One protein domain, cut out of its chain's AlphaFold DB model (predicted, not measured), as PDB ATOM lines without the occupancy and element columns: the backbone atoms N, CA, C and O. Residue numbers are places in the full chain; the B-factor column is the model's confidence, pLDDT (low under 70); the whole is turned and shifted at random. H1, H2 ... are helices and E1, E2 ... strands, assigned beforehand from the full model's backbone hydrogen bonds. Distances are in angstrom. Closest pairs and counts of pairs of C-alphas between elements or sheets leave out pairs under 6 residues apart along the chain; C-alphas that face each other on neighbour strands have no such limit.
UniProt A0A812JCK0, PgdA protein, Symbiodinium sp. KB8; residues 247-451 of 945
ATOM      1  N   ARG A 247     -30.279  83.199   3.571       37.53
ATOM      2  CA  ARG A 247     -28.899  82.831   3.289       37.53
ATOM      3  C   ARG A 247     -28.403  83.823   2.253       37.53
ATOM      4  O   ARG A 247     -28.840  83.775   1.104       37.53
ATOM      5  N   ARG A 248     -27.500  84.714   2.662       39.34
ATOM      6  CA  ARG A 248     -26.681  85.505   1.743       39.34
ATOM      7  C   ARG A 248     -25.720  84.556   1.030       39.34
ATOM      8  O   ARG A 248     -24.545  84.487   1.346       39.34
ATOM      9  N   VAL A 249     -26.240  83.766   0.096       40.34
ATOM     10  CA  VAL A 249     -25.418  83.269  -1.003       40.34
ATOM     11  C   VAL A 249     -25.358  84.431  -1.992       40.34
ATOM     12  O   VAL A 249     -26.422  84.943  -2.355       40.34
ATOM     13  N   PRO A 250     -24.162  84.893  -2.393       38.75
ATOM     14  CA  PRO A 250     -24.034  85.913  -3.421       38.75
ATOM     15  C   PRO A 250     -24.850  85.516  -4.661       38.75
ATOM     16  O   PRO A 250     -24.896  84.325  -4.989       38.75
ATOM     17  N   PRO A 251     -25.510  86.465  -5.349       42.94
ATOM     18  CA  PRO A 251     -26.251  86.179  -6.575       42.94
ATOM     19  C   PRO A 251     -25.398  85.369  -7.561       42.94
ATOM     20  O   PRO A 251     -24.200  85.622  -7.670       42.94
ATOM     21  N   ALA A 252     -25.994  84.435  -8.309       41.34
ATOM     22  CA  ALA A 252     -25.265  83.603  -9.277       41.34
ATOM     23  C   ALA A 252     -24.403  84.442 -10.241       41.34
ATOM     24  O   ALA A 252     -23.245  84.116 -10.452       41.34
ATOM     25  N   ALA A 253     -24.900  85.606 -10.674       40.16
ATOM     26  CA  ALA A 253     -24.154  86.552 -11.507       40.16
ATOM     27  C   ALA A 253     -22.869  87.101 -10.852       40.16
ATOM     28  O   ALA A 253     -21.903  87.407 -11.539       40.16
ATOM     29  N   MET A 254     -22.841  87.230  -9.522       42.62
ATOM     30  CA  MET A 254     -21.645  87.627  -8.775       42.62
ATOM     31  C   MET A 254     -20.655  86.464  -8.659       42.62
ATOM     32  O   MET A 254     -19.454  86.692  -8.726       42.62
ATOM     33  N   ILE A 255     -21.142  85.224  -8.531       43.75
ATOM     34  CA  ILE A 255     -20.303  84.016  -8.584       43.75
ATOM     35  C   ILE A 255     -19.692  83.869  -9.983       43.75
ATOM     36  O   ILE A 255     -18.490  83.657 -10.089       43.75
ATOM     37  N   ASP A 256     -20.482  84.065 -11.036       43.12
ATOM     38  CA  ASP A 256     -20.029  84.005 -12.427       43.12
ATOM     39  C   ASP A 256     -19.003  85.112 -12.732       43.12
ATOM     40  O   ASP A 256     -17.963  84.835 -13.321       43.12
ATOM     41  N   ALA A 257     -19.214  86.337 -12.228       47.56
ATOM     42  CA  ALA A 257     -18.241  87.429 -12.336       47.56
ATOM     43  C   ALA A 257     -16.937  87.162 -11.556       47.56
ATOM     44  O   ALA A 257     -15.865  87.592 -11.977       47.56
ATOM     45  N   ILE A 258     -17.000  86.455 -10.420       44.19
ATOM     46  CA  ILE A 258     -15.812  86.018  -9.665       44.19
ATOM     47  C   ILE A 258     -15.064  84.923 -10.429       44.19
ATOM     48  O   ILE A 258     -13.836  84.946 -10.458       44.19
ATOM     49  N   VAL A 259     -15.781  84.000 -11.076       44.41
ATOM     50  CA  VAL A 259     -15.193  82.955 -11.926       44.41
ATOM     51  C   VAL A 259     -14.521  83.574 -13.158       44.41
ATOM     52  O   VAL A 259     -13.368  83.256 -13.429       44.41
ATOM     53  N   GLU A 260     -15.150  84.530 -13.843       45.38
ATOM     54  CA  GLU A 260     -14.522  85.241 -14.973       45.38
ATOM     55  C   GLU A 260     -13.291  86.055 -14.545       45.38
ATOM     56  O   GLU A 260     -12.259  86.031 -15.213       45.38
ATOM     57  N   ARG A 261     -13.358  86.739 -13.397       42.69
ATOM     58  CA  ARG A 261     -12.226  87.507 -12.855       42.69
ATOM     59  C   ARG A 261     -11.106  86.603 -12.319       42.69
ATOM     60  O   ARG A 261      -9.954  87.036 -12.264       42.69
ATOM     61  N   SER A 262     -11.424  85.359 -11.950       39.72
ATOM     62  CA  SER A 262     -10.434  84.366 -11.531       39.72
ATOM     63  C   SER A 262      -9.509  83.973 -12.678       39.72
ATOM     64  O   SER A 262      -8.303  83.977 -12.472       39.72
ATOM     65  N   ASP A 263     -10.011  83.783 -13.901       36.47
ATOM     66  CA  ASP A 263      -9.170  83.414 -15.049       36.47
ATOM     67  C   ASP A 263      -8.102  84.486 -15.372       36.47
ATOM     68  O   ASP A 263      -6.978  84.155 -15.755       36.47
ATOM     69  N   GLU A 264      -8.403  85.774 -15.153       37.38
ATOM     70  CA  GLU A 264      -7.471  86.898 -15.364       37.38
ATOM     71  C   GLU A 264      -6.472  87.092 -14.205       37.38
ATOM     72  O   GLU A 264      -5.276  87.309 -14.430       37.38
ATOM     73  N   ALA A 265      -6.935  86.984 -12.954       35.25
ATOM     74  CA  ALA A 265      -6.090  87.104 -11.760       35.25
ATOM     75  C   ALA A 265      -5.143  85.903 -11.591       35.25
ATOM     76  O   ALA A 265      -4.024  86.050 -11.096       35.25
ATOM     77  N   VAL A 266      -5.553  84.720 -12.054       37.97
ATOM     78  CA  VAL A 266      -4.778  83.473 -11.997       37.97
ATOM     79  C   VAL A 266      -3.514  83.552 -12.842       37.97
ATOM     80  O   VAL A 266      -2.458  83.140 -12.366       37.97
ATOM     81  N   VAL A 267      -3.570  84.171 -14.025       40.59
ATOM     82  CA  VAL A 267      -2.384  84.388 -14.873       40.59
ATOM     83  C   VAL A 267      -1.376  85.330 -14.197       40.59
ATOM     84  O   VAL A 267      -0.169  85.098 -14.265       40.59
ATOM     85  N   GLN A 268      -1.847  86.364 -13.493       36.56
ATOM     86  CA  GLN A 268      -0.991  87.301 -12.747       36.56
ATOM     87  C   GLN A 268      -0.416  86.676 -11.462       36.56
ATOM     88  O   GLN A 268       0.737  86.925 -11.108       36.56
ATOM     89  N   MET A 269      -1.184  85.825 -10.779       37.34
ATOM     90  CA  MET A 269      -0.777  85.178  -9.530       37.34
ATOM     91  C   MET A 269       0.185  84.002  -9.758       37.34
ATOM     92  O   MET A 269       1.080  83.783  -8.943       37.34
ATOM     93  N   GLU A 270       0.084  83.287 -10.887       41.34
ATOM     94  CA  GLU A 270       1.054  82.250 -11.285       41.34
ATOM     95  C   GLU A 270       2.467  82.829 -11.517       41.34
ATOM     96  O   GLU A 270       3.468  82.178 -11.210       41.34
ATOM     97  N   LEU A 271       2.550  84.091 -11.959       43.75
ATOM     98  CA  LEU A 271       3.796  84.858 -12.104       43.75
ATOM     99  C   LEU A 271       4.417  85.293 -10.756       43.75
ATOM    100  O   LEU A 271       5.622  85.539 -10.703       43.75
ATOM    101  N   ALA A 272       3.644  85.347  -9.662       43.84
ATOM    102  CA  ALA A 272       4.050  85.908  -8.362       43.84
ATOM    103  C   ALA A 272       4.390  84.862  -7.268       43.84
ATOM    104  O   ALA A 272       4.577  85.213  -6.104       43.84
ATOM    105  N   LEU A 273       4.479  83.569  -7.610       42.97
ATOM    106  CA  LEU A 273       4.517  82.416  -6.683       42.97
ATOM    107  C   LEU A 273       5.818  82.206  -5.862       42.97
ATOM    108  O   LEU A 273       6.340  81.092  -5.764       42.97
ATOM    109  N   ARG A 274       6.306  83.246  -5.177       49.09
ATOM    110  CA  ARG A 274       7.118  83.146  -3.949       49.09
ATOM    111  C   ARG A 274       6.766  84.332  -3.046       49.09
ATOM    112  O   ARG A 274       7.268  85.416  -3.297       49.09
ATOM    113  N   SER A 275       5.923  84.102  -2.028       52.47
ATOM    114  CA  SER A 275       5.464  85.075  -1.007       52.47
ATOM    115  C   SER A 275       4.879  86.385  -1.562       52.47
ATOM    116  O   SER A 275       5.615  87.251  -2.027       52.47
ATOM    117  N   SER A 276       3.560  86.572  -1.459       58.41
ATOM    118  CA  SER A 276       2.910  87.846  -1.798       58.41
ATOM    119  C   SER A 276       2.802  88.736  -0.557       58.41
ATOM    120  O   SER A 276       2.451  88.262   0.525       58.41
ATOM    121  N   ARG A 277       3.123  90.028  -0.705       59.72
ATOM    122  CA  ARG A 277       2.959  91.049   0.350       59.72
ATOM    123  C   ARG A 277       1.616  91.781   0.278       59.72
ATOM    124  O   ARG A 277       1.211  92.386   1.255       59.72
ATOM    125  N   GLU A 278       0.911  91.673  -0.846       68.62
ATOM    126  CA  GLU A 278      -0.437  92.214  -1.033       68.62
ATOM    127  C   GLU A 278      -1.370  91.079  -1.476       68.62
ATOM    128  O   GLU A 278      -1.036  90.318  -2.388       68.62
ATOM    129  N   VAL A 279      -2.503  90.929  -0.788       73.44
ATOM    130  CA  VAL A 279      -3.585  89.975  -1.081       73.44
ATOM    131  C   VAL A 279      -4.895  90.705  -0.804       73.44
ATOM    132  O   VAL A 279      -5.046  91.270   0.278       73.44
ATOM    133  N   ALA A 280      -5.831  90.719  -1.753       78.00
ATOM    134  CA  ALA A 280      -7.164  91.267  -1.522       78.00
ATOM    135  C   ALA A 280      -8.080  90.209  -0.892       78.00
ATOM    136  O   ALA A 280      -7.909  89.008  -1.107       78.00
ATOM    137  N   ALA A 281      -9.114  90.644  -0.166       77.06
ATOM    138  CA  ALA A 281     -10.054  89.743   0.501       77.06
ATOM    139  C   ALA A 281     -10.661  88.710  -0.469       77.06
ATOM    140  O   ALA A 281     -10.741  87.523  -0.155       77.06
ATOM    141  N   ILE A 282     -11.011  89.132  -1.689       76.12
ATOM    142  CA  ILE A 282     -11.609  88.257  -2.708       76.12
ATOM    143  C   ILE A 282     -10.659  87.160  -3.216       76.12
ATOM    144  O   ILE A 282     -11.119  86.074  -3.574       76.12
ATOM    145  N   ASP A 283      -9.344  87.389  -3.185       77.19
ATOM    146  CA  ASP A 283      -8.350  86.414  -3.647       77.19
ATOM    147  C   ASP A 283      -8.352  85.160  -2.765       77.19
ATOM    148  O   ASP A 283      -8.046  84.063  -3.232       77.19
ATOM    149  N   LEU A 284      -8.770  85.289  -1.501       81.12
ATOM    150  CA  LEU A 284      -8.941  84.172  -0.570       81.12
ATOM    151  C   LEU A 284     -10.042  83.201  -1.024       81.12
ATOM    152  O   LEU A 284      -9.894  81.987  -0.871       81.12
ATOM    153  N   VAL A 285     -11.126  83.720  -1.611       77.94
ATOM    154  CA  VAL A 285     -12.221  82.912  -2.172       77.94
ATOM    155  C   VAL A 285     -11.748  82.206  -3.439       77.94
ATOM    156  O   VAL A 285     -11.928  80.993  -3.567       77.94
ATOM    157  N   THR A 286     -11.084  82.941  -4.334       73.31
ATOM    158  CA  THR A 286     -10.512  82.402  -5.577       73.31
ATOM    159  C   THR A 286      -9.505  81.294  -5.293       73.31
ATOM    160  O   THR A 286      -9.638  80.186  -5.809       73.31
ATOM    161  N   GLY A 287      -8.560  81.533  -4.382       73.56
ATOM    162  CA  GLY A 287      -7.588  80.524  -3.983       73.56
ATOM    163  C   GLY A 287      -8.260  79.262  -3.441       73.56
ATOM    164  O   GLY A 287      -7.869  78.154  -3.813       73.56
ATOM    165  N   TYR A 288      -9.323  79.399  -2.640       75.50
ATOM    166  CA  TYR A 288     -10.047  78.243  -2.108       75.50
ATOM    167  C   TYR A 288     -10.742  77.412  -3.196       75.50
ATOM    168  O   TYR A 288     -10.718  76.178  -3.120       75.50
ATOM    169  N   LEU A 289     -11.324  78.062  -4.211       70.69
ATOM    170  CA  LEU A 289     -11.936  77.401  -5.374       70.69
ATOM    171  C   LEU A 289     -10.922  76.568  -6.174       70.69
ATOM    172  O   LEU A 289     -11.275  75.532  -6.734       70.69
ATOM    173  N   GLU A 290      -9.651  76.957  -6.146       68.56
ATOM    174  CA  GLU A 290      -8.549  76.287  -6.841       68.56
ATOM    175  C   GLU A 290      -7.736  75.337  -5.946       68.56
ATOM    176  O   GLU A 290      -6.622  74.939  -6.294       68.56
ATOM    177  N   ASN A 291      -8.269  74.956  -4.778       68.00
ATOM    178  CA  ASN A 291      -7.593  74.079  -3.812       68.00
ATOM    179  C   ASN A 291      -6.286  74.680  -3.233       68.00
ATOM    180  O   ASN A 291      -5.358  73.954  -2.850       68.00
ATOM    181  N   ARG A 292      -6.226  76.010  -3.114       72.81
ATOM    182  CA  ARG A 292      -5.178  76.761  -2.412       72.81
ATOM    183  C   ARG A 292      -5.733  77.351  -1.110       72.81
ATOM    184  O   ARG A 292      -6.903  77.705  -1.020       72.81
ATOM    185  N   PHE A 293      -4.910  77.447  -0.075       76.00
ATOM    186  CA  PHE A 293      -5.245  78.156   1.168       76.00
ATOM    187  C   PHE A 293      -4.072  79.027   1.593       76.00
ATOM    188  O   PHE A 293      -2.919  78.694   1.314       76.00
ATOM    189  N   VAL A 294      -4.370  80.144   2.246       78.69
ATOM    190  CA  VAL A 294      -3.362  81.112   2.672       78.69
ATOM    191  C   VAL A 294      -2.992  80.890   4.136       78.69
ATOM    192  O   VAL A 294      -3.842  80.554   4.958       78.69
ATOM    193  N   LEU A 295      -1.721  81.086   4.458       76.75
ATOM    194  CA  LEU A 295      -1.208  81.182   5.820       76.75
ATOM    195  C   LEU A 295      -0.538  82.548   5.973       76.75
ATOM    196  O   LEU A 295       0.269  82.922   5.122       76.75
ATOM    197  N   GLY A 296      -0.862  83.285   7.033       76.88
ATOM    198  CA  GLY A 296      -0.134  84.491   7.410       76.88
ATOM    199  C   GLY A 296       1.145  84.126   8.161       76.88
ATOM    200  O   GLY A 296       1.156  83.211   8.994       76.88
ATOM    201  N   ALA A 297       2.236  84.816   7.849       72.38
ATOM    202  CA  ALA A 297       3.524  84.656   8.511       72.38
ATOM    203  C   ALA A 297       4.251  86.004   8.615       72.38
ATOM    204  O   ALA A 297       3.947  86.941   7.880       72.38
ATOM    205  N   HIS A 298       5.226  86.082   9.522       76.06
ATOM    206  CA  HIS A 298       6.107  87.239   9.667       76.06
ATOM    207  C   HIS A 298       7.549  86.848   9.346       76.06
ATOM    208  O   HIS A 298       8.013  85.772   9.742       76.06
ATOM    209  N   ASP A 299       8.258  87.730   8.650       69.75
ATOM    210  CA  ASP A 299       9.700  87.652   8.451       69.75
ATOM    211  C   ASP A 299      10.451  87.940   9.764       69.75
ATOM    212  O   ASP A 299       9.897  88.434  10.750       69.75
ATOM    213  N   ALA A 300      11.752  87.637   9.790       68.06
ATOM    214  CA  ALA A 300      12.607  87.874  10.958       68.06
ATOM    215  C   ALA A 300      12.719  89.364  11.351       68.06
ATOM    216  O   ALA A 300      13.123  89.669  12.473       68.06
ATOM    217  N   ASP A 301      12.369  90.275  10.438       70.56
ATOM    218  CA  ASP A 301      12.307  91.725  10.645       70.56
ATOM    219  C   ASP A 301      10.926  92.226  11.117       70.56
ATOM    220  O   ASP A 301      10.765  93.418  11.376       70.56
ATOM    221  N   GLY A 302       9.946  91.327  11.263       66.31
ATOM    222  CA  GLY A 302       8.577  91.633  11.682       66.31
ATOM    223  C   GLY A 302       7.614  91.985  10.544       66.31
ATOM    224  O   GLY A 302       6.428  92.172  10.812       66.31
ATOM    225  N   SER A 303       8.067  92.052   9.287       73.44
ATOM    226  CA  SER A 303       7.180  92.318   8.143       73.44
ATOM    227  C   SER A 303       6.280  91.115   7.825       73.44
ATOM    228  O   SER A 303       6.723  89.971   7.909       73.44
ATOM    229  N   HIS A 304       5.000  91.342   7.503       76.00
ATOM    230  CA  HIS A 304       4.064  90.256   7.188       76.00
ATOM    231  C   HIS A 304       4.201  89.787   5.732       76.00
ATOM    232  O   HIS A 304       4.535  90.556   4.827       76.00
ATOM    233  N   PHE A 305       3.889  88.517   5.494       76.12
ATOM    234  CA  PHE A 305       3.711  87.964   4.157       76.12
ATOM    235  C   PHE A 305       2.683  86.830   4.158       76.12
ATOM    236  O   PHE A 305       2.437  86.175   5.175       76.12
ATOM    237  N   TYR A 306       2.113  86.568   2.982       78.56
ATOM    238  CA  TYR A 306       1.137  85.506   2.770       78.56
ATOM    239  C   TYR A 306       1.772  84.309   2.059       78.56
ATOM    240  O   TYR A 306       2.404  84.436   1.004       78.56
ATOM    241  N   GLN A 307       1.586  83.118   2.628       74.19
ATOM    242  CA  GLN A 307       2.046  81.857   2.057       74.19
ATOM    243  C   GLN A 307       0.869  81.021   1.553       74.19
ATOM    244  O   GLN A 307       0.090  80.468   2.330       74.19
ATOM    245  N   TRP A 308       0.780  80.870   0.235       73.75
ATOM    246  CA  TRP A 308      -0.201  80.005  -0.412       73.75
ATOM    247  C   TRP A 308       0.252  78.546  -0.408       73.75
ATOM    248  O   TRP A 308       1.353  78.215  -0.850       73.75
ATOM    249  N   CYS A 309      -0.615  77.664   0.075       63.34
ATOM    250  CA  CYS A 309      -0.367  76.236   0.214       63.34
ATOM    251  C   CYS A 309      -1.412  75.422  -0.554       63.34
ATOM    252  O   CYS A 309      -2.578  75.806  -0.630       63.34
ATOM    253  N   THR A 310      -1.011  74.266  -1.086       62.53
ATOM    254  CA  THR A 310      -1.904  73.302  -1.745       62.53
ATOM    255  C   THR A 310      -1.886  71.967  -1.011       62.53
ATOM    256  O   THR A 310      -0.871  71.555  -0.446       62.53
ATOM    257  N   THR A 311      -3.017  71.263  -1.012       56.03
ATOM    258  CA  THR A 311      -3.132  69.918  -0.426       56.03
ATOM    259  C   THR A 311      -3.563  68.907  -1.470       56.03
ATOM    260  O   THR A 311      -4.511  69.150  -2.211       56.03
ATOM    261  N   ALA A 312      -2.915  67.740  -1.489       49.56
ATOM    262  CA  ALA A 312      -3.286  66.651  -2.391       49.56
ATOM    263  C   ALA A 312      -4.636  65.992  -2.029       49.56
ATOM    264  O   ALA A 312      -5.287  65.430  -2.906       49.56
ATOM    265  N   GLU A 313      -5.062  66.053  -0.757       57.28
ATOM    266  CA  GLU A 313      -6.290  65.417  -0.253       57.28
ATOM    267  C   GLU A 313      -7.007  66.304   0.788       57.28
ATOM    268  O   GLU A 313      -6.377  66.788   1.733       57.28
ATOM    269  N   ARG A 314      -8.331  66.474   0.642       64.75
ATOM    270  CA  ARG A 314      -9.201  67.257   1.542       64.75
ATOM    271  C   ARG A 314     -10.282  66.404   2.209       64.75
ATOM    272  O   ARG A 314     -10.792  65.448   1.619       64.75
ATOM    273  N   ALA A 315     -10.638  66.753   3.442       70.25
ATOM    274  CA  ALA A 315     -11.644  66.073   4.251       70.25
ATOM    275  C   ALA A 315     -13.039  66.674   4.021       70.25
ATOM    276  O   ALA A 315     -13.471  67.571   4.742       70.25
ATOM    277  N   VAL A 316     -13.754  66.151   3.025       76.31
ATOM    278  CA  VAL A 316     -15.094  66.625   2.652       76.31
ATOM    279  C   VAL A 316     -16.189  65.764   3.286       76.31
ATOM    280  O   VAL A 316     -16.189  64.539   3.144       76.31
ATOM    281  N   ILE A 317     -17.150  66.411   3.943       71.06
ATOM    282  CA  ILE A 317     -18.329  65.807   4.570       71.06
ATOM    283  C   ILE A 317     -19.573  66.240   3.799       71.06
ATOM    284  O   ILE A 317     -19.853  67.430   3.659       71.06
ATOM    285  N   THR A 318     -20.341  65.267   3.322       72.06
ATOM    286  CA  THR A 318     -21.649  65.473   2.687       72.06
ATOM    287  C   THR A 318     -22.753  64.863   3.557       72.06
ATOM    288  O   THR A 318     -22.441  64.097   4.476       72.06
ATOM    289  N   PRO A 319     -24.044  65.141   3.296       65.94
ATOM    290  CA  PRO A 319     -25.140  64.566   4.079       65.94
ATOM    291  C   PRO A 319     -25.117  63.030   4.105       65.94
ATOM    292  O   PRO A 319     -25.514  62.416   5.089       65.94
ATOM    293  N   GLU A 320     -24.606  62.388   3.049       55.75
ATOM    294  CA  GLU A 320     -24.482  60.930   2.960       55.75
ATOM    295  C   GLU A 320     -23.361  60.349   3.829       55.75
ATOM    296  O   GLU A 320     -23.449  59.196   4.254       55.75
ATOM    297  N   THR A 321     -22.292  61.113   4.059       57.97
ATOM    298  CA  THR A 321     -21.113  60.664   4.817       57.97
ATOM    299  C   THR A 321     -21.084  61.208   6.243       57.97
ATOM    300  O   THR A 321     -20.255  60.774   7.041       57.97
ATOM    301  N   ALA A 322     -21.949  62.166   6.571       69.50
ATOM    302  CA  ALA A 322     -22.013  62.796   7.877       69.50
ATOM    303  C   ALA A 322     -22.443  61.790   8.959       69.50
ATOM    304  O   ALA A 322     -23.504  61.167   8.893       69.50
ATOM    305  N   ARG A 323     -21.611  61.635   9.995       70.44
ATOM    306  CA  ARG A 323     -21.934  60.847  11.191       70.44
ATOM    307  C   ARG A 323     -21.559  61.619  12.444       70.44
ATOM    308  O   ARG A 323     -20.433  62.079  12.565       70.44
ATOM    309  N   LEU A 324     -22.467  61.694  13.418       74.44
ATOM    310  CA  LEU A 324     -22.192  62.330  14.710       74.44
ATOM    311  C   LEU A 324     -21.708  61.322  15.772       74.44
ATOM    312  O   LEU A 324     -22.451  60.386  16.125       74.44
ATOM    313  N   PRO A 325     -20.506  61.533  16.350       66.69
ATOM    314  CA  PRO A 325     -20.001  60.754  17.475       66.69
ATOM    315  C   PRO A 325     -20.987  60.725  18.649       66.69
ATOM    316  O   PRO A 325     -21.707  61.692  18.912       66.69
ATOM    317  N   ARG A 326     -21.047  59.592  19.363       72.19
ATOM    318  CA  ARG A 326     -22.008  59.394  20.467       72.19
ATOM    319  C   ARG A 326     -21.829  60.419  21.594       72.19
ATOM    320  O   ARG A 326     -22.822  60.824  22.186       72.19
ATOM    321  N   ASP A 327     -20.601  60.831  21.888       73.12
ATOM    322  CA  ASP A 327     -20.260  61.856  22.882       73.12
ATOM    323  C   ASP A 327     -20.742  63.253  22.466       73.12
ATOM    324  O   ASP A 327     -21.375  63.939  23.266       73.12
ATOM    325  N   VAL A 328     -20.513  63.647  21.209       73.94
ATOM    326  CA  VAL A 328     -20.932  64.956  20.671       73.94
ATOM    327  C   VAL A 328     -22.456  65.056  20.614       73.94
ATOM    328  O   VAL A 328     -23.032  66.031  21.085       73.94
ATOM    329  N   ARG A 329     -23.126  63.999  20.144       76.88
ATOM    330  CA  ARG A 329     -24.594  63.918  20.116       76.88
ATOM    331  C   ARG A 329     -25.222  64.005  21.507       76.88
ATOM    332  O   ARG A 329     -26.253  64.647  21.657       76.88
ATOM    333  N   ARG A 330     -24.611  63.396  22.533       77.00
ATOM    334  CA  ARG A 330     -25.083  63.529  23.925       77.00
ATOM    335  C   ARG A 330     -24.956  64.960  24.441       77.00
ATOM    336  O   ARG A 330     -25.860  65.412  25.129       77.00
ATOM    337  N   ARG A 331     -23.854  65.649  24.129       77.44
ATOM    338  CA  ARG A 331     -23.631  67.043  24.548       77.44
ATOM    339  C   ARG A 331     -24.604  68.005  23.864       77.44
ATOM    340  O   ARG A 331     -25.177  68.844  24.546       77.44
ATOM    341  N   LEU A 332     -24.852  67.820  22.562       75.94
ATOM    342  CA  LEU A 332     -25.873  68.570  21.816       75.94
ATOM    343  C   LEU A 332     -27.281  68.331  22.387       75.94
ATOM    344  O   LEU A 332     -28.014  69.281  22.616       75.94
ATOM    345  N   ALA A 333     -27.636  67.078  22.694       73.25
ATOM    346  CA  ALA A 333     -28.960  66.732  23.220       73.25
ATOM    347  C   ALA A 333     -29.231  67.231  24.652       73.25
ATOM    348  O   ALA A 333     -30.384  67.325  25.057       73.25
ATOM    349  N   ARG A 334     -28.187  67.508  25.439       75.69
ATOM    350  CA  ARG A 334     -28.311  68.030  26.809       75.69
ATOM    351  C   ARG A 334     -28.420  69.555  26.870       75.69
ATOM    352  O   ARG A 334     -28.558  70.079  27.970       75.69
ATOM    353  N   SER A 335     -28.310  70.244  25.731       64.88
ATOM    354  CA  SER A 335     -28.283  71.711  25.647       64.88
ATOM    355  C   SER A 335     -27.267  72.348  26.608       64.88
ATOM    356  O   SER A 335     -27.512  73.405  27.175       64.88
ATOM    357  N   GLU A 336     -26.114  71.693  26.819       76.56
ATOM    358  CA  GLU A 336     -25.059  72.178  27.731       76.56
ATOM    359  C   GLU A 336     -24.420  73.495  27.252       76.56
ATOM    360  O   GLU A 336     -23.793  74.193  28.050       76.56
ATOM    361  N   PHE A 337     -24.555  73.799  25.959       83.00
ATOM    362  CA  PHE A 337     -24.089  75.012  25.299       83.00
ATOM    363  C   PHE A 337     -25.188  75.511  24.358       83.00
ATOM    364  O   PHE A 337     -25.824  74.710  23.670       83.00
ATOM    365  N   GLU A 338     -25.378  76.822  24.305       86.44
ATOM    366  CA  GLU A 338     -26.188  77.482  23.284       86.44
ATOM    367  C   GLU A 338     -25.353  77.596  22.003       86.44
ATOM    368  O   GLU A 338     -24.204  78.032  22.056       86.44
ATOM    369  N   VAL A 339     -25.887  77.168  20.859       87.69
ATOM    370  CA  VAL A 339     -25.175  77.240  19.575       87.69
ATOM    371  C   VAL A 339     -25.807  78.310  18.703       87.69
ATOM    372  O   VAL A 339     -27.019  78.282  18.493       87.69
ATOM    373  N   ARG A 340     -24.985  79.210  18.160       87.75
ATOM    374  CA  ARG A 340     -25.411  80.253  17.218       87.75
ATOM    375  C   ARG A 340     -24.643  80.123  15.909       87.75
ATOM    376  O   ARG A 340     -23.473  79.742  15.917       87.75
ATOM    377  N   PHE A 341     -25.322  80.398  14.802       84.88
ATOM    378  CA  PHE A 341     -24.751  80.387  13.458       84.88
ATOM    379  C   PHE A 341     -24.656  81.817  12.941       84.88
ATOM    380  O   PHE A 341     -25.578  82.596  13.167       84.88
ATOM    381  N   ASP A 342     -23.572  82.110  12.226       84.56
ATOM    382  CA  ASP A 342     -23.327  83.377  11.533       84.56
ATOM    383  C   ASP A 342     -23.438  84.608  12.453       84.56
ATOM    384  O   ASP A 342     -23.944  85.659  12.062       84.56
ATOM    385  N   ASP A 343     -22.939  84.451  13.683       81.56
ATOM    386  CA  ASP A 343     -22.903  85.461  14.745       81.56
ATOM    387  C   ASP A 343     -21.453  85.692  15.218       81.56
ATOM    388  O   ASP A 343     -20.590  84.826  15.013       81.56
ATOM    389  N   ASP A 344     -21.182  86.856  15.819       85.75
ATOM    390  CA  ASP A 344     -19.900  87.239  16.446       85.75
ATOM    391  C   ASP A 344     -18.623  86.884  15.637       85.75
ATOM    392  O   ASP A 344     -17.648  86.353  16.176       85.75
ATOM    393  N   LEU A 345     -18.603  87.167  14.322       87.88
ATOM    394  CA  LEU A 345     -17.482  86.818  13.425       87.88
ATOM    395  C   LEU A 345     -16.117  87.280  13.954       87.88
ATOM    396  O   LEU A 345     -15.161  86.502  13.946       87.88
ATOM    397  N   HIS A 346     -16.042  88.526  14.424       90.94
ATOM    398  CA  HIS A 346     -14.828  89.110  14.991       90.94
ATOM    399  C   HIS A 346     -14.327  88.308  16.199       90.94
ATOM    400  O   HIS A 346     -13.191  87.838  16.205       90.94
ATOM    401  N   ASP A 347     -15.191  88.052  17.179       88.81
ATOM    402  CA  ASP A 347     -14.799  87.384  18.423       88.81
ATOM    403  C   ASP A 347     -14.456  85.900  18.215       88.81
ATOM    404  O   ASP A 347     -13.637  85.330  18.943       88.81
ATOM    405  N   ILE A 348     -15.039  85.260  17.196       90.12
ATOM    406  CA  ILE A 348     -14.692  83.892  16.793       90.12
ATOM    407  C   ILE A 348     -13.329  83.844  16.090       90.12
ATOM    408  O   ILE A 348     -12.559  82.913  16.351       90.12
ATOM    409  N   LEU A 349     -13.014  84.811  15.220       89.44
ATOM    410  CA  LEU A 349     -11.688  84.937  14.597       89.44
ATOM    411  C   LEU A 349     -10.615  85.205  15.659       89.44
ATOM    412  O   LEU A 349      -9.588  84.524  15.675       89.44
ATOM    413  N   GLU A 350     -10.902  86.093  16.608       88.50
ATOM    414  CA  GLU A 350     -10.038  86.377  17.756       88.50
ATOM    415  C   GLU A 350      -9.807  85.144  18.635       88.50
ATOM    416  O   GLU A 350      -8.668  84.768  18.921       88.50
ATOM    417  N   GLY A 351     -10.871  84.411  18.972       86.75
ATOM    418  CA  GLY A 351     -10.753  83.145  19.695       86.75
ATOM    419  C   GLY A 351      -9.925  82.094  18.942       86.75
ATOM    420  O   GLY A 351      -9.208  81.305  19.562       86.75
ATOM    421  N   CYS A 352      -9.979  82.086  17.605       85.06
ATOM    422  CA  CYS A 352      -9.124  81.244  16.762       85.06
ATOM    423  C   CYS A 352      -7.657  81.694  16.749       85.06
ATOM    424  O   CYS A 352      -6.783  80.837  16.598       85.06
ATOM    425  N   ARG A 353      -7.388  82.993  16.922       84.19
ATOM    426  CA  ARG A 353      -6.046  83.590  16.969       84.19
ATOM    427  C   ARG A 353      -5.327  83.321  18.292       84.19
ATOM    428  O   ARG A 353      -4.141  83.007  18.263       84.19
ATOM    429  N   GLU A 354      -6.040  83.348  19.421       77.75
ATOM    430  CA  GLU A 354      -5.508  83.152  20.791       77.75
ATOM    431  C   GLU A 354      -4.823  81.781  21.042       77.75
ATOM    432  O   GLU A 354      -4.140  81.589  22.052       77.75
ATOM    433  N   GLY A 355      -4.987  80.798  20.147       59.56
ATOM    434  CA  GLY A 355      -4.325  79.489  20.227       59.56
ATOM    435  C   GLY A 355      -2.797  79.546  20.029       59.56
ATOM    436  O   GLY A 355      -2.249  80.480  19.458       59.56
ATOM    437  N   ARG A 356      -2.049  78.525  20.482       46.59
ATOM    438  CA  ARG A 356      -0.576  78.487  20.311       46.59
ATOM    439  C   ARG A 356      -0.181  78.485  18.820       46.59
ATOM    440  O   ARG A 356      -0.604  77.580  18.110       46.59
ATOM    441  N   ARG A 357       0.701  79.418  18.410       53.44
ATOM    442  CA  ARG A 357       1.278  79.597  17.049       53.44
ATOM    443  C   ARG A 357       0.231  79.465  15.937       53.44
ATOM    444  O   ARG A 357       0.155  78.440  15.260       53.44
ATOM    445  N   THR A 358      -0.568  80.506  15.759       59.75
ATOM    446  CA  THR A 358      -1.605  80.572  14.732       59.75
ATOM    447  C   THR A 358      -1.058  81.256  13.480       59.75
ATOM    448  O   THR A 358      -0.283  82.198  13.547       59.75
ATOM    449  N   TRP A 359      -1.444  80.734  12.319       74.75
ATOM    450  CA  TRP A 359      -1.199  81.315  10.992       74.75
ATOM    451  C   TRP A 359      -2.119  82.517  10.703       74.75
ATOM    452  O   TRP A 359      -2.130  83.039   9.593       74.75
ATOM    453  N   LEU A 360      -2.949  82.896  11.680       80.12
ATOM    454  CA  LEU A 360      -3.981  83.919  11.587       80.12
ATOM    455  C   LEU A 360      -3.382  85.241  12.095       80.12
ATOM    456  O   LEU A 360      -3.481  85.545  13.282       80.12
ATOM    457  N   THR A 361      -2.673  85.961  11.224       84.06
ATOM    458  CA  THR A 361      -2.090  87.274  11.556       84.06
ATOM    459  C   THR A 361      -3.167  88.357  11.584       84.06
ATOM    460  O   THR A 361      -4.271  88.141  11.082       84.06
ATOM    461  N   ASP A 362      -2.848  89.519  12.153       83.00
ATOM    462  CA  ASP A 362      -3.765  90.661  12.268       83.00
ATOM    463  C   ASP A 362      -4.271  91.087  10.886       83.00
ATOM    464  O   ASP A 362      -5.472  91.232  10.670       83.00
ATOM    465  N   GLU A 363      -3.371  91.129   9.905       85.56
ATOM    466  CA  GLU A 363      -3.713  91.478   8.529       85.56
ATOM    467  C   GLU A 363      -4.630  90.435   7.875       85.56
ATOM    468  O   GLU A 363      -5.521  90.773   7.098       85.56
ATOM    469  N   LEU A 364      -4.465  89.152   8.212       85.50
ATOM    470  CA  LEU A 364      -5.320  88.094   7.682       85.50
ATOM    471  C   LEU A 364      -6.704  88.079   8.351       85.50
ATOM    472  O   LEU A 364      -7.692  87.726   7.703       85.50
ATOM    473  N   VAL A 365      -6.794  88.475   9.625       87.81
ATOM    474  CA  VAL A 365      -8.074  88.697  10.315       87.81
ATOM    475  C   VAL A 365      -8.845  89.828   9.640       87.81
ATOM    476  O   VAL A 365     -10.022  89.632   9.333       87.81
ATOM    477  N   ASP A 366      -8.189  90.947   9.324       87.06
ATOM    478  CA  ASP A 366      -8.813  92.078   8.626       87.06
ATOM    479  C   ASP A 366      -9.387  91.664   7.263       87.06
ATOM    480  O   ASP A 366     -10.539  91.977   6.951       87.06
ATOM    481  N   LEU A 367      -8.649  90.862   6.486       87.44
ATOM    482  CA  LEU A 367      -9.138  90.323   5.208       87.44
ATOM    483  C   LEU A 367     -10.351  89.392   5.379       87.44
ATOM    484  O   LEU A 367     -11.276  89.413   4.562       87.44
ATOM    485  N   TYR A 368     -10.388  88.575   6.436       89.50
ATOM    486  CA  TYR A 368     -11.553  87.735   6.731       89.50
ATOM    487  C   TYR A 368     -12.759  88.550   7.218       89.50
ATOM    488  O   TYR A 368     -13.895  88.198   6.893       89.50
ATOM    489  N   LEU A 369     -12.551  89.644   7.950       87.44
ATOM    490  CA  LEU A 369     -13.623  90.575   8.322       87.44
ATOM    491  C   LEU A 369     -14.184  91.294   7.091       87.44
ATOM    492  O   LEU A 369     -15.407  91.390   6.944       87.44
ATOM    493  N   GLU A 370     -13.317  91.716   6.168       86.00
ATOM    494  CA  GLU A 370     -13.719  92.275   4.876       86.00
ATOM    495  C   GLU A 370     -14.553  91.259   4.079       86.00
ATOM    496  O   GLU A 370     -15.669  91.581   3.668       86.00
ATOM    497  N   LEU A 371     -14.100  90.003   3.962       83.19
ATOM    498  CA  LEU A 371     -14.882  88.911   3.361       83.19
ATOM    499  C   LEU A 371     -16.235  88.682   4.050       83.19
ATOM    500  O   LEU A 371     -17.228  88.359   3.392       83.19
ATOM    501  N   GLY A 372     -16.286  88.831   5.372       81.25
ATOM    502  CA  GLY A 372     -17.519  88.739   6.146       81.25
ATOM    503  C   GLY A 372     -18.516  89.831   5.778       81.25
ATOM    504  O   GLY A 372     -19.700  89.541   5.594       81.25
ATOM    505  N   SER A 373     -18.042  91.063   5.576       77.19
ATOM    506  CA  SER A 373     -18.888  92.200   5.188       77.19
ATOM    507  C   SER A 373     -19.594  91.993   3.840       77.19
ATOM    508  O   SER A 373     -20.734  92.430   3.662       77.19
ATOM    509  N   ILE A 374     -18.961  91.247   2.928       74.88
ATOM    510  CA  ILE A 374     -19.501  90.892   1.608       74.88
ATOM    511  C   ILE A 374     -20.171  89.506   1.562       74.88
ATOM    512  O   ILE A 374     -20.610  89.068   0.499       74.88
ATOM    513  N   GLY A 375     -20.324  88.835   2.709       76.00
ATOM    514  CA  GLY A 375     -21.153  87.633   2.860       76.00
ATOM    515  C   GLY A 375     -20.480  86.301   2.520       76.00
ATOM    516  O   GLY A 375     -21.178  85.305   2.354       76.00
ATOM    517  N   PHE A 376     -19.148  86.255   2.428       81.69
ATOM    518  CA  PHE A 376     -18.403  85.020   2.149       81.69
ATOM    519  C   PHE A 376     -17.916  84.287   3.401       81.69
ATOM    520  O   PHE A 376     -17.307  83.232   3.271       81.69
ATOM    521  N   MET A 377     -18.174  84.798   4.606       87.50
ATOM    522  CA  MET A 377     -17.801  84.129   5.856       87.50
ATOM    523  C   MET A 377     -19.022  83.543   6.552       87.50
ATOM    524  O   MET A 377     -20.096  84.140   6.548       87.50
ATOM    525  N   SER A 378     -18.832  82.386   7.179       88.25
ATOM    526  CA  SER A 378     -19.830  81.737   8.023       88.25
ATOM    527  C   SER A 378     -19.189  81.253   9.317       88.25
ATOM    528  O   SER A 378     -18.030  80.817   9.341       88.25
ATOM    529  N   THR A 379     -19.942  81.335  10.410       90.50
ATOM    530  CA  THR A 379     -19.461  80.988  11.749       90.50
ATOM    531  C   THR A 379     -20.425  80.078  12.486       90.50
ATOM    532  O   THR A 379     -21.628  80.058  12.239       90.50
ATOM    533  N   VAL A 380     -19.882  79.305  13.422       91.69
ATOM    534  CA  VAL A 380     -20.660  78.555  14.407       91.69
ATOM    535  C   VAL A 380     -20.036  78.772  15.776       91.69
ATOM    536  O   VAL A 380     -18.929  78.297  16.035       91.69
ATOM    537  N   GLY A 381     -20.736  79.488  16.650       89.81
ATOM    538  CA  GLY A 381     -20.321  79.775  18.022       89.81
ATOM    539  C   GLY A 381     -21.019  78.867  19.034       89.81
ATOM    540  O   GLY A 381     -22.175  78.485  18.854       89.81
ATOM    541  N   ALA A 382     -20.316  78.514  20.108       90.94
ATOM    542  CA  ALA A 382     -20.847  77.808  21.269       90.94
ATOM    543  C   ALA A 382     -20.723  78.701  22.513       90.94
ATOM    544  O   ALA A 382     -19.618  79.105  22.889       90.94
ATOM    545  N   TYR A 383     -21.854  78.963  23.164       90.12
ATOM    546  CA  TYR A 383     -22.001  79.918  24.255       90.12
ATOM    547  C   TYR A 383     -22.464  79.228  25.536       90.12
ATOM    548  O   TYR A 383     -23.229  78.260  25.514       90.12
ATOM    549  N   ARG A 384     -22.018  79.749  26.678       89.00
ATOM    550  CA  ARG A 384     -22.498  79.352  28.007       89.00
ATOM    551  C   ARG A 384     -22.788  80.612  28.808       89.00
ATOM    552  O   ARG A 384     -21.911  81.456  28.969       89.00
ATOM    553  N   SER A 385     -24.024  80.744  29.290       85.31
ATOM    554  CA  SER A 385     -24.476  81.928  30.039       85.31
ATOM    555  C   SER A 385     -24.188  83.252  29.306       85.31
ATOM    556  O   SER A 385     -23.803  84.231  29.934       85.31
ATOM    557  N   GLY A 386     -24.329  83.261  27.975       82.12
ATOM    558  CA  GLY A 386     -24.071  84.428  27.121       82.12
ATOM    559  C   GLY A 386     -22.609  84.650  26.711       82.12
ATOM    560  O   GLY A 386     -22.365  85.473  25.839       82.12
ATOM    561  N   ASN A 387     -21.643  83.906  27.262       88.75
ATOM    562  CA  ASN A 387     -20.225  84.051  26.914       88.75
ATOM    563  C   ASN A 387     -19.806  83.076  25.806       88.75
ATOM    564  O   ASN A 387     -20.114  81.884  25.896       88.75
ATOM    565  N   LEU A 388     -19.049  83.554  24.812       91.50
ATOM    566  CA  LEU A 388     -18.463  82.733  23.748       91.50
ATOM    567  C   LEU A 388     -17.315  81.865  24.299       91.50
ATOM    568  O   LEU A 388     -16.235  82.357  24.649       91.50
ATOM    569  N   VAL A 389     -17.545  80.553  24.363       91.56
ATOM    570  CA  VAL A 389     -16.632  79.570  24.983       91.56
ATOM    571  C   VAL A 389     -16.027  78.580  23.984       91.56
ATOM    572  O   VAL A 389     -15.164  77.771  24.343       91.56
ATOM    573  N   GLY A 390     -16.417  78.649  22.714       89.75
ATOM    574  CA  GLY A 390     -15.763  77.969  21.597       89.75
ATOM    575  C   GLY A 390     -16.425  78.316  20.271       89.75
ATOM    576  O   GLY A 390     -17.554  78.795  20.253       89.75
ATOM    577  N   GLY A 391     -15.749  78.055  19.158       89.19
ATOM    578  CA  GLY A 391     -16.284  78.424  17.853       89.19
ATOM    579  C   GLY A 391     -15.540  77.803  16.681       89.19
ATOM    580  O   GLY A 391     -14.454  77.233  16.838       89.19
ATOM    581  N   TYR A 392     -16.169  77.884  15.514       90.06
ATOM    582  CA  TYR A 392     -15.657  77.407  14.238       90.06
ATOM    583  C   TYR A 392     -15.979  78.421  13.142       90.06
ATOM    584  O   TYR A 392     -17.117  78.871  13.046       90.06
ATOM    585  N   VAL A 393     -14.989  78.771  12.325       90.12
ATOM    586  CA  VAL A 393     -15.126  79.754  11.243       90.12
ATOM    587  C   VAL A 393     -14.722  79.137   9.911       90.12
ATOM    588  O   VAL A 393     -13.806  78.308   9.848       90.12
ATOM    589  N   GLY A 394     -15.416  79.527   8.847       88.81
ATOM    590  CA  GLY A 394     -15.147  79.065   7.496       88.81
ATOM    591  C   GLY A 394     -15.615  80.034   6.416       88.81
ATOM    592  O   GLY A 394     -16.382  80.957   6.682       88.81
ATOM    593  N   ILE A 395     -15.161  79.797   5.187       88.38
ATOM    594  CA  ILE A 395     -15.634  80.511   3.995       88.38
ATOM    595  C   ILE A 395     -16.903  79.810   3.483       88.38
ATOM    596  O   ILE A 395     -16.961  78.585   3.386       88.38
ATOM    597  N   ALA A 396     -17.945  80.562   3.156       84.25
ATOM    598  CA  ALA A 396     -19.192  80.056   2.601       84.25
ATOM    599  C   ALA A 396     -19.260  80.344   1.096       84.25
ATOM    600  O   ALA A 396     -19.423  81.486   0.679       84.25
ATOM    601  N   VAL A 397     -19.163  79.301   0.263       75.44
ATOM    602  CA  VAL A 397     -19.194  79.440  -1.206       75.44
ATOM    603  C   VAL A 397     -20.090  78.373  -1.821       75.44
ATOM    604  O   VAL A 397     -19.878  77.183  -1.607       75.44
ATOM    605  N   GLY A 398     -21.112  78.773  -2.584       64.31
ATOM    606  CA  GLY A 398     -21.959  77.835  -3.343       64.31
ATOM    607  C   GLY A 398     -22.662  76.762  -2.493       64.31
ATOM    608  O   GLY A 398     -22.957  75.669  -2.978       64.31
ATOM    609  N   GLY A 399     -22.898  77.038  -1.205       71.12
ATOM    610  CA  GLY A 399     -23.437  76.072  -0.243       71.12
ATOM    611  C   GLY A 399     -22.400  75.117   0.364       71.12
ATOM    612  O   GLY A 399     -22.789  74.210   1.096       71.12
ATOM    613  N   CYS A 400     -21.110  75.300   0.095       79.38
ATOM    614  CA  CYS A 400     -20.010  74.662   0.814       79.38
ATOM    615  C   CYS A 400     -19.590  75.528   2.011       79.38
ATOM    616  O   CYS A 400     -19.453  76.741   1.863       79.38
ATOM    617  N   PHE A 401     -19.369  74.906   3.172       87.56
ATOM    618  CA  PHE A 401     -18.664  75.510   4.304       87.56
ATOM    619  C   PHE A 401     -17.215  75.026   4.291       87.56
ATOM    620  O   PHE A 401     -16.933  73.861   4.574       87.56
ATOM    621  N   ALA A 402     -16.309  75.929   3.956       85.88
ATOM    622  CA  ALA A 402     -14.873  75.738   3.892       85.88
ATOM    623  C   ALA A 402     -14.227  76.083   5.235       85.88
ATOM    624  O   ALA A 402     -13.944  77.244   5.517       85.88
ATOM    625  N   GLY A 403     -14.026  75.083   6.085       84.06
ATOM    626  CA  GLY A 403     -13.494  75.254   7.429       84.06
ATOM    627  C   GLY A 403     -12.079  75.817   7.452       84.06
ATOM    628  O   GLY A 403     -11.167  75.235   6.868       84.06
ATOM    629  N   LEU A 404     -11.900  76.921   8.178       80.88
ATOM    630  CA  LEU A 404     -10.617  77.603   8.328       80.88
ATOM    631  C   LEU A 404      -9.965  77.268   9.669       80.88
ATOM    632  O   LEU A 404      -8.877  76.699   9.719       80.88
ATOM    633  N   SER A 405     -10.627  77.617  10.772       82.38
ATOM    634  CA  SER A 405     -10.052  77.476  12.109       82.38
ATOM    635  C   SER A 405     -11.117  77.252  13.172       82.38
ATOM    636  O   SER A 405     -12.292  77.574  12.991       82.38
ATOM    637  N   ARG A 406     -10.695  76.650  14.285       86.69
ATOM    638  CA  ARG A 406     -11.547  76.237  15.400       86.69
ATOM    639  C   ARG A 406     -10.857  76.498  16.725       86.69
ATOM    640  O   ARG A 406      -9.707  76.097  16.899       86.69
ATOM    641  N   PHE A 407     -11.604  76.985  17.706       86.88
ATOM    642  CA  PHE A 407     -11.099  77.176  19.063       86.88
ATOM    643  C   PHE A 407     -12.059  76.660  20.132       86.88
ATOM    644  O   PHE A 407     -13.219  76.322  19.881       86.88
ATOM    645  N   HIS A 408     -11.541  76.559  21.351       86.75
ATOM    646  CA  HIS A 408     -12.321  76.261  22.543       86.75
ATOM    647  C   HIS A 408     -11.634  76.873  23.768       86.75
ATOM    648  O   HIS A 408     -10.440  76.664  23.969       86.75
ATOM    649  N   ARG A 409     -12.395  77.601  24.585       85.69
ATOM    650  CA  ARG A 409     -11.994  78.088  25.916       85.69
ATOM    651  C   ARG A 409     -12.480  77.140  27.019       85.69
ATOM    652  O   ARG A 409     -11.836  77.015  28.054       85.69
ATOM    653  N   GLU A 410     -13.551  76.387  26.753       85.31
ATOM    654  CA  GLU A 410     -14.039  75.298  27.606       85.31
ATOM    655  C   GLU A 410     -13.930  73.918  26.937       85.31
ATOM    656  O   GLU A 410     -14.047  73.760  25.716       85.31
ATOM    657  N   ALA A 411     -13.747  72.870  27.747       79.94
ATOM    658  CA  ALA A 411     -13.530  71.508  27.269       79.94
ATOM    659  C   ALA A 411     -14.709  70.968  26.433       79.94
ATOM    660  O   ALA A 411     -15.750  70.538  26.940       79.94
ATOM    661  N   GLY A 412     -14.490  70.890  25.120       75.25
ATOM    662  CA  GLY A 412     -15.427  70.331  24.148       75.25
ATOM    663  C   GLY A 412     -16.388  71.332  23.507       75.25
ATOM    664  O   GLY A 412     -17.132  70.906  22.628       75.25
ATOM    665  N   ALA A 413     -16.323  72.625  23.843       84.69
ATOM    666  CA  ALA A 413     -17.131  73.672  23.204       84.69
ATOM    667  C   ALA A 413     -16.886  73.753  21.682       84.69
ATOM    668  O   ALA A 413     -17.824  73.697  20.893       84.69
ATOM    669  N   GLY A 414     -15.624  73.722  21.237       81.06
ATOM    670  CA  GLY A 414     -15.298  73.692  19.802       81.06
ATOM    671  C   GLY A 414     -15.765  72.416  19.084       81.06
ATOM    672  O   GLY A 414     -16.065  72.427  17.893       81.06
ATOM    673  N   SER A 415     -15.867  71.283  19.785       81.75
ATOM    674  CA  SER A 415     -16.439  70.052  19.211       81.75
ATOM    675  C   SER A 415     -17.964  70.100  19.133       81.75
ATOM    676  O   SER A 415     -18.534  69.434  18.275       81.75
ATOM    677  N   VAL A 416     -18.611  70.883  20.000       83.31
ATOM    678  CA  VAL A 416     -20.051  71.163  19.940       83.31
ATOM    679  C   VAL A 416     -20.361  72.096  18.772       83.31
ATOM    680  O   VAL A 416     -21.235  71.751  17.989       83.31
ATOM    681  N   ALA A 417     -19.595  73.175  18.573       85.62
ATOM    682  CA  ALA A 417     -19.736  74.059  17.408       85.62
ATOM    683  C   ALA A 417     -19.594  73.287  16.081       85.62
ATOM    684  O   ALA A 417     -20.486  73.293  15.236       85.62
ATOM    685  N   TYR A 418     -18.517  72.506  15.934       85.69
ATOM    686  CA  TYR A 418     -18.328  71.651  14.758       85.69
ATOM    687  C   TYR A 418     -19.423  70.577  14.621       85.69
ATOM    688  O   TYR A 418     -19.921  70.308  13.532       85.69
ATOM    689  N   GLY A 419     -19.822  69.956  15.735       83.25
ATOM    690  CA  GLY A 419     -20.890  68.959  15.760       83.25
ATOM    691  C   GLY A 419     -22.246  69.525  15.345       83.25
ATOM    692  O   GLY A 419     -22.985  68.849  14.641       83.25
ATOM    693  N   ALA A 420     -22.559  70.758  15.734       83.88
ATOM    694  CA  ALA A 420     -23.779  71.441  15.331       83.88
ATOM    695  C   ALA A 420     -23.775  71.782  13.839       83.88
ATOM    696  O   ALA A 420     -24.796  71.605  13.184       83.88
ATOM    697  N   LEU A 421     -22.626  72.166  13.272       86.38
ATOM    698  CA  LEU A 421     -22.482  72.344  11.825       86.38
ATOM    699  C   LEU A 421     -22.752  71.037  11.061       86.38
ATOM    700  O   LEU A 421     -23.482  71.027  10.072       86.38
ATOM    701  N   VAL A 422     -22.203  69.917  11.544       82.25
ATOM    702  CA  VAL A 422     -22.455  68.586  10.966       82.25
ATOM    703  C   VAL A 422     -23.917  68.165  11.153       82.25
ATOM    704  O   VAL A 422     -24.493  67.591  10.235       82.25
ATOM    705  N   ALA A 423     -24.537  68.466  12.297       80.88
ATOM    706  CA  ALA A 423     -25.963  68.226  12.519       80.88
ATOM    707  C   ALA A 423     -26.820  69.031  11.533       80.88
ATOM    708  O   ALA A 423     -27.688  68.469  10.879       80.88
ATOM    709  N   ALA A 424     -26.498  70.309  11.327       77.38
ATOM    710  CA  ALA A 424     -27.187  71.158  10.366       77.38
ATOM    711  C   ALA A 424     -27.023  70.643   8.920       77.38
ATOM    712  O   ALA A 424     -27.983  70.640   8.153       77.38
ATOM    713  N   LEU A 425     -25.839  70.142   8.540       80.75
ATOM    714  CA  LEU A 425     -25.619  69.440   7.263       80.75
ATOM    715  C   LEU A 425     -26.509  68.187   7.133       80.75
ATOM    716  O   LEU A 425     -27.049  67.933   6.057       80.75
ATOM    717  N   MET A 426     -26.651  67.398   8.204       75.69
ATOM    718  CA  MET A 426     -27.474  66.176   8.225       75.69
ATOM    719  C   MET A 426     -28.972  66.479   8.129       75.69
ATOM    720  O   MET A 426     -29.685  65.793   7.398       75.69
ATOM    721  N   ASP A 427     -29.426  67.515   8.829       73.38
ATOM    722  CA  ASP A 427     -30.836  67.906   8.917       73.38
ATOM    723  C   ASP A 427     -31.254  68.843   7.767       73.38
ATOM    724  O   ASP A 427     -32.410  69.251   7.668       73.38
ATOM    725  N   GLY A 428     -30.318  69.188   6.874       64.31
ATOM    726  CA  GLY A 428     -30.556  70.022   5.693       64.31
ATOM    727  C   GLY A 428     -30.709  71.519   5.981       64.31
ATOM    728  O   GLY A 428     -30.908  72.299   5.051       64.31
ATOM    729  N   THR A 429     -30.580  71.938   7.241       70.25
ATOM    730  CA  THR A 429     -30.635  73.342   7.682       70.25
ATOM    731  C   THR A 429     -29.284  74.057   7.556       70.25
ATOM    732  O   THR A 429     -29.222  75.282   7.589       70.25
ATOM    733  N   GLY A 430     -28.198  73.303   7.369       70.75
ATOM    734  CA  GLY A 430     -26.800  73.733   7.277       70.75
ATOM    735  C   GLY A 430     -26.244  73.745   5.846       70.75
ATOM    736  O   GLY A 430     -27.022  73.729   4.882       70.75
ATOM    737  N   PRO A 431     -24.918  73.867   5.670       73.31
ATOM    738  CA  PRO A 431     -24.300  73.846   4.346       73.31
ATOM    739  C   PRO A 431     -24.612  72.524   3.626       73.31
ATOM    740  O   PRO A 431     -24.911  71.522   4.263       73.31
ATOM    741  N   ARG A 432     -24.536  72.498   2.292       70.75
ATOM    742  CA  ARG A 432     -24.687  71.280   1.470       70.75
ATOM    743  C   ARG A 432     -23.471  70.355   1.577       70.75
ATOM    744  O   ARG A 432     -23.558  69.177   1.235       70.75
ATOM    745  N   MET A 433     -22.336  70.902   1.997       76.19
ATOM    746  CA  MET A 433     -21.056  70.216   2.113       76.19
ATOM    747  C   MET A 433     -20.177  70.958   3.121       76.19
ATOM    748  O   MET A 433     -20.196  72.185   3.149       76.19
ATOM    749  N   ILE A 434     -19.410  70.235   3.932       82.81
ATOM    750  CA  ILE A 434     -18.396  70.809   4.825       82.81
ATOM    751  C   ILE A 434     -17.034  70.313   4.357       82.81
ATOM    752  O   ILE A 434     -16.782  69.111   4.359       82.81
ATOM    753  N   ASP A 435     -16.146  71.220   3.988       82.75
ATOM    754  CA  ASP A 435     -14.735  70.925   3.778       82.75
ATOM    755  C   ASP A 435     -13.984  71.249   5.070       82.75
ATOM    756  O   ASP A 435     -13.968  72.385   5.527       82.75
ATOM    757  N   SER A 436     -13.421  70.232   5.715       74.50
ATOM    758  CA  SER A 436     -12.712  70.371   6.995       74.50
ATOM    759  C   SER A 436     -11.203  70.541   6.815       74.50
ATOM    760  O   SER A 436     -10.443  70.322   7.761       74.50
ATOM    761  N   GLY A 437     -10.764  70.891   5.602       69.31
ATOM    762  CA  GLY A 437      -9.368  71.150   5.282       69.31
ATOM    763  C   GLY A 437      -8.545  69.870   5.066       69.31
ATOM    764  O   GLY A 437      -9.079  68.851   4.609       69.31
ATOM    765  N   PRO A 438      -7.227  69.900   5.351       61.72
ATOM    766  CA  PRO A 438      -6.323  68.781   5.103       61.72
ATOM    767  C   PRO A 438      -6.725  67.512   5.862       61.72
ATOM    768  O   PRO A 438      -7.072  67.535   7.046       61.72
ATOM    769  N   MET A 439      -6.620  66.370   5.188       55.72
ATOM    770  CA  MET A 439      -6.944  65.068   5.762       55.72
ATOM    771  C   MET A 439      -6.000  64.718   6.936       55.72
ATOM    772  O   MET A 439      -4.796  64.564   6.743       55.72
ATOM    773  N   SER A 440      -6.537  64.548   8.154       54.38
ATOM    774  CA  SER A 440      -5.776  64.090   9.332       54.38
ATOM    775  C   SER A 440      -6.378  62.829   9.964       54.38
ATOM    776  O   SER A 440      -7.599  62.646   9.999       54.38
ATOM    777  N   ASP A 441      -5.523  61.959  10.517       44.53
ATOM    778  CA  ASP A 441      -5.919  60.683  11.144       44.53
ATOM    779  C   ASP A 441      -6.963  60.852  12.261       44.53
ATOM    780  O   ASP A 441      -7.793  59.967  12.496       44.53
ATOM    781  N   HIS A 442      -6.950  62.003  12.936       54.53
ATOM    782  CA  HIS A 442      -7.901  62.331  13.993       54.53
ATOM    783  C   HIS A 442      -9.331  62.511  13.460       54.53
ATOM    784  O   HIS A 442     -10.277  61.978  14.045       54.53
ATOM    785  N   ILE A 443      -9.500  63.215  12.337       53.34
ATOM    786  CA  ILE A 443     -10.816  63.491  11.739       53.34
ATOM    787  C   ILE A 443     -11.388  62.205  11.115       53.34
ATOM    788  O   ILE A 443     -12.564  61.895  11.309       53.34
ATOM    789  N   ILE A 444     -10.542  61.388  10.474       50.84
ATOM    790  CA  ILE A 444     -10.930  60.096   9.877       50.84
ATOM    791  C   ILE A 444     -11.475  59.124  10.930       50.84
ATOM    792  O   ILE A 444     -12.530  58.523  10.723       50.84
ATOM    793  N   ARG A 445     -10.765  58.941  12.053       49.97
ATOM    794  CA  ARG A 445     -11.168  57.980  13.098       49.97
ATOM    795  C   ARG A 445     -12.393  58.437  13.877       49.97
ATOM    796  O   ARG A 445     -13.166  57.599  14.329       49.97
ATOM    797  N   ARG A 446     -12.559  59.748  14.066       51.44
ATOM    798  CA  ARG A 446     -13.637  60.290  14.899       51.44
ATOM    799  C   ARG A 446     -14.982  60.333  14.174       51.44
ATOM    800  O   ARG A 446     -15.995  60.125  14.833       51.44
ATOM    801  N   PHE A 447     -15.002  60.546  12.856       47.12
ATOM    802  CA  PHE A 447     -16.237  60.731  12.077       47.12
ATOM    803  C   PHE A 447     -16.548  59.598  11.081       47.12
ATOM    804  O   PHE A 447     -17.522  59.700  10.346       47.12
ATOM    805  N   ASP A 448     -15.761  58.512  11.080       41.56
ATOM    806  CA  ASP A 448     -15.961  57.318  10.233       41.56
ATOM    807  C   ASP A 448     -16.192  57.668   8.748       41.56
ATOM    808  O   ASP A 448     -17.108  57.183   8.079       41.56
ATOM    809  N   MET A 449     -15.364  58.583   8.233       43.53
ATOM    810  CA  MET A 449     -15.499  59.107   6.877       43.53
ATOM    811  C   MET A 449     -14.988  58.086   5.853       43.53
ATOM    812  O   MET A 449     -13.786  57.827   5.730       43.53
ATOM    813  N   THR A 450     -15.902  57.508   5.077       33.78
ATOM    814  CA  THR A 450     -15.584  56.753   3.860       33.78
ATOM    815  C   THR A 450     -15.709  57.674   2.650       33.78
ATOM    816  O   THR A 450     -16.805  57.873   2.137       33.78
ATOM    817  N   SER A 451     -14.597  58.248   2.184       34.78
ATOM    818  CA  SER A 451     -14.575  59.001   0.924       34.78
ATOM    819  C   SER A 451     -14.690  58.068  -0.293       34.78
ATOM    820  O   SER A 451     -14.198  56.936  -0.281       34.78
TER     821      SER A 451
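AT A GLANCE: This is residues 247 to 451 of the 945 residues of the protein "PgdA protein" of Symbiodinium sp. KB8 (UniProt A0A812JCK0). A twisted sheet of six strands curls round helix H6 on one face, while the helical hairpin H4 and H5 covers part of the other face. Towards one end of the longest axis the strand hairpin E1 and E2 packs on H2 and H5; H3 sits at the opposite end, against H6. The compact printed part has 205 residues, with named elements in the order H1 H2 E1 E2 E3 H3 E4 H4 H5 E5 E6 E7 H6 E8 H7, and its class is mixed. The large sheet, E3 E8 E7 E6 E5 E4, is mixed; the radius of gyration of the C-alphas is 17.2 A and the spans are 52 by 38 by 32 A.

HOW THE PARTS SIT: H1, residues 252 to 270, only just touches H2, residues 281 to 289, with 3 pairs of C-alphas within 8 A, the closest Ser 262 and Thr 286 at 6.3 A. E1, residues 292 to 298, and E2, residues 304 to 310, form an antiparallel hairpin, N 295 and O 307 2.9 A apart. E3, residues 314 to 317, is an edge strand, antiparallel to E8, residues 433 to 438, with N 317 and O 434 at 2.8 A. H3, residues 326 to 333, touches H6, residues 413 to 427, about perpendicular at 84 degrees; the closest C-alphas are Val 328 and Val 416, 6.3 A. E4, residues 338 to 341, the other edge strand, is antiparallel to E5, residues 377 to 384, with N 381 and O 340 at 2.8 A. H4, residues 345 to 353, touches H5, residues 362 to 373, at a shallow tilt of 27 degrees, opposite ways; their closest C-alphas, Leu 349 and Val 365, are 6.7 A apart. E5, E6, residues 387 to 397, and E7, residues 400 to 408, form a meander, each strand the antiparallel neighbour of the one before, with N 392 and O 380 at 2.8 A and N 402 and O 395 at 2.8 A. E7, H6 and E8 form a strand-helix-strand unit, two parallel strands with a helix between, its crossover right-handed; N 435 and O 401 are 2.8 A apart. H2, H4 and H5 on one face and H6 on the other make three layers. H7, residues 441 to 447, touches no helix. Each O i to N i+4 pair is within hydrogen-bond range in H3, H4, H5, H6 and H7; H1 has 12 of 15, H2 4 of 5.

IN THESE COORDINATES: H1 begins at C-alpha 252 (-25.265, 83.603, -9.277) and spans 26.4 A, with a kink of 37 degrees near residue 264. E6 spans 28.5 A and bends by 69 degrees at residue 390; H6 spans 20.6 A. H7 ends at C-alpha 447 (-16.237, 60.731, 12.077).

THE WHOLE: The C-alphas farthest apart, Leu 271 and Arg 334, are 53.2 A apart. The printed part has no cut and no long link. Mean pLDDT of the printed part is 70.8; residues 247 to 278 and 437 to 451 are among those under 70.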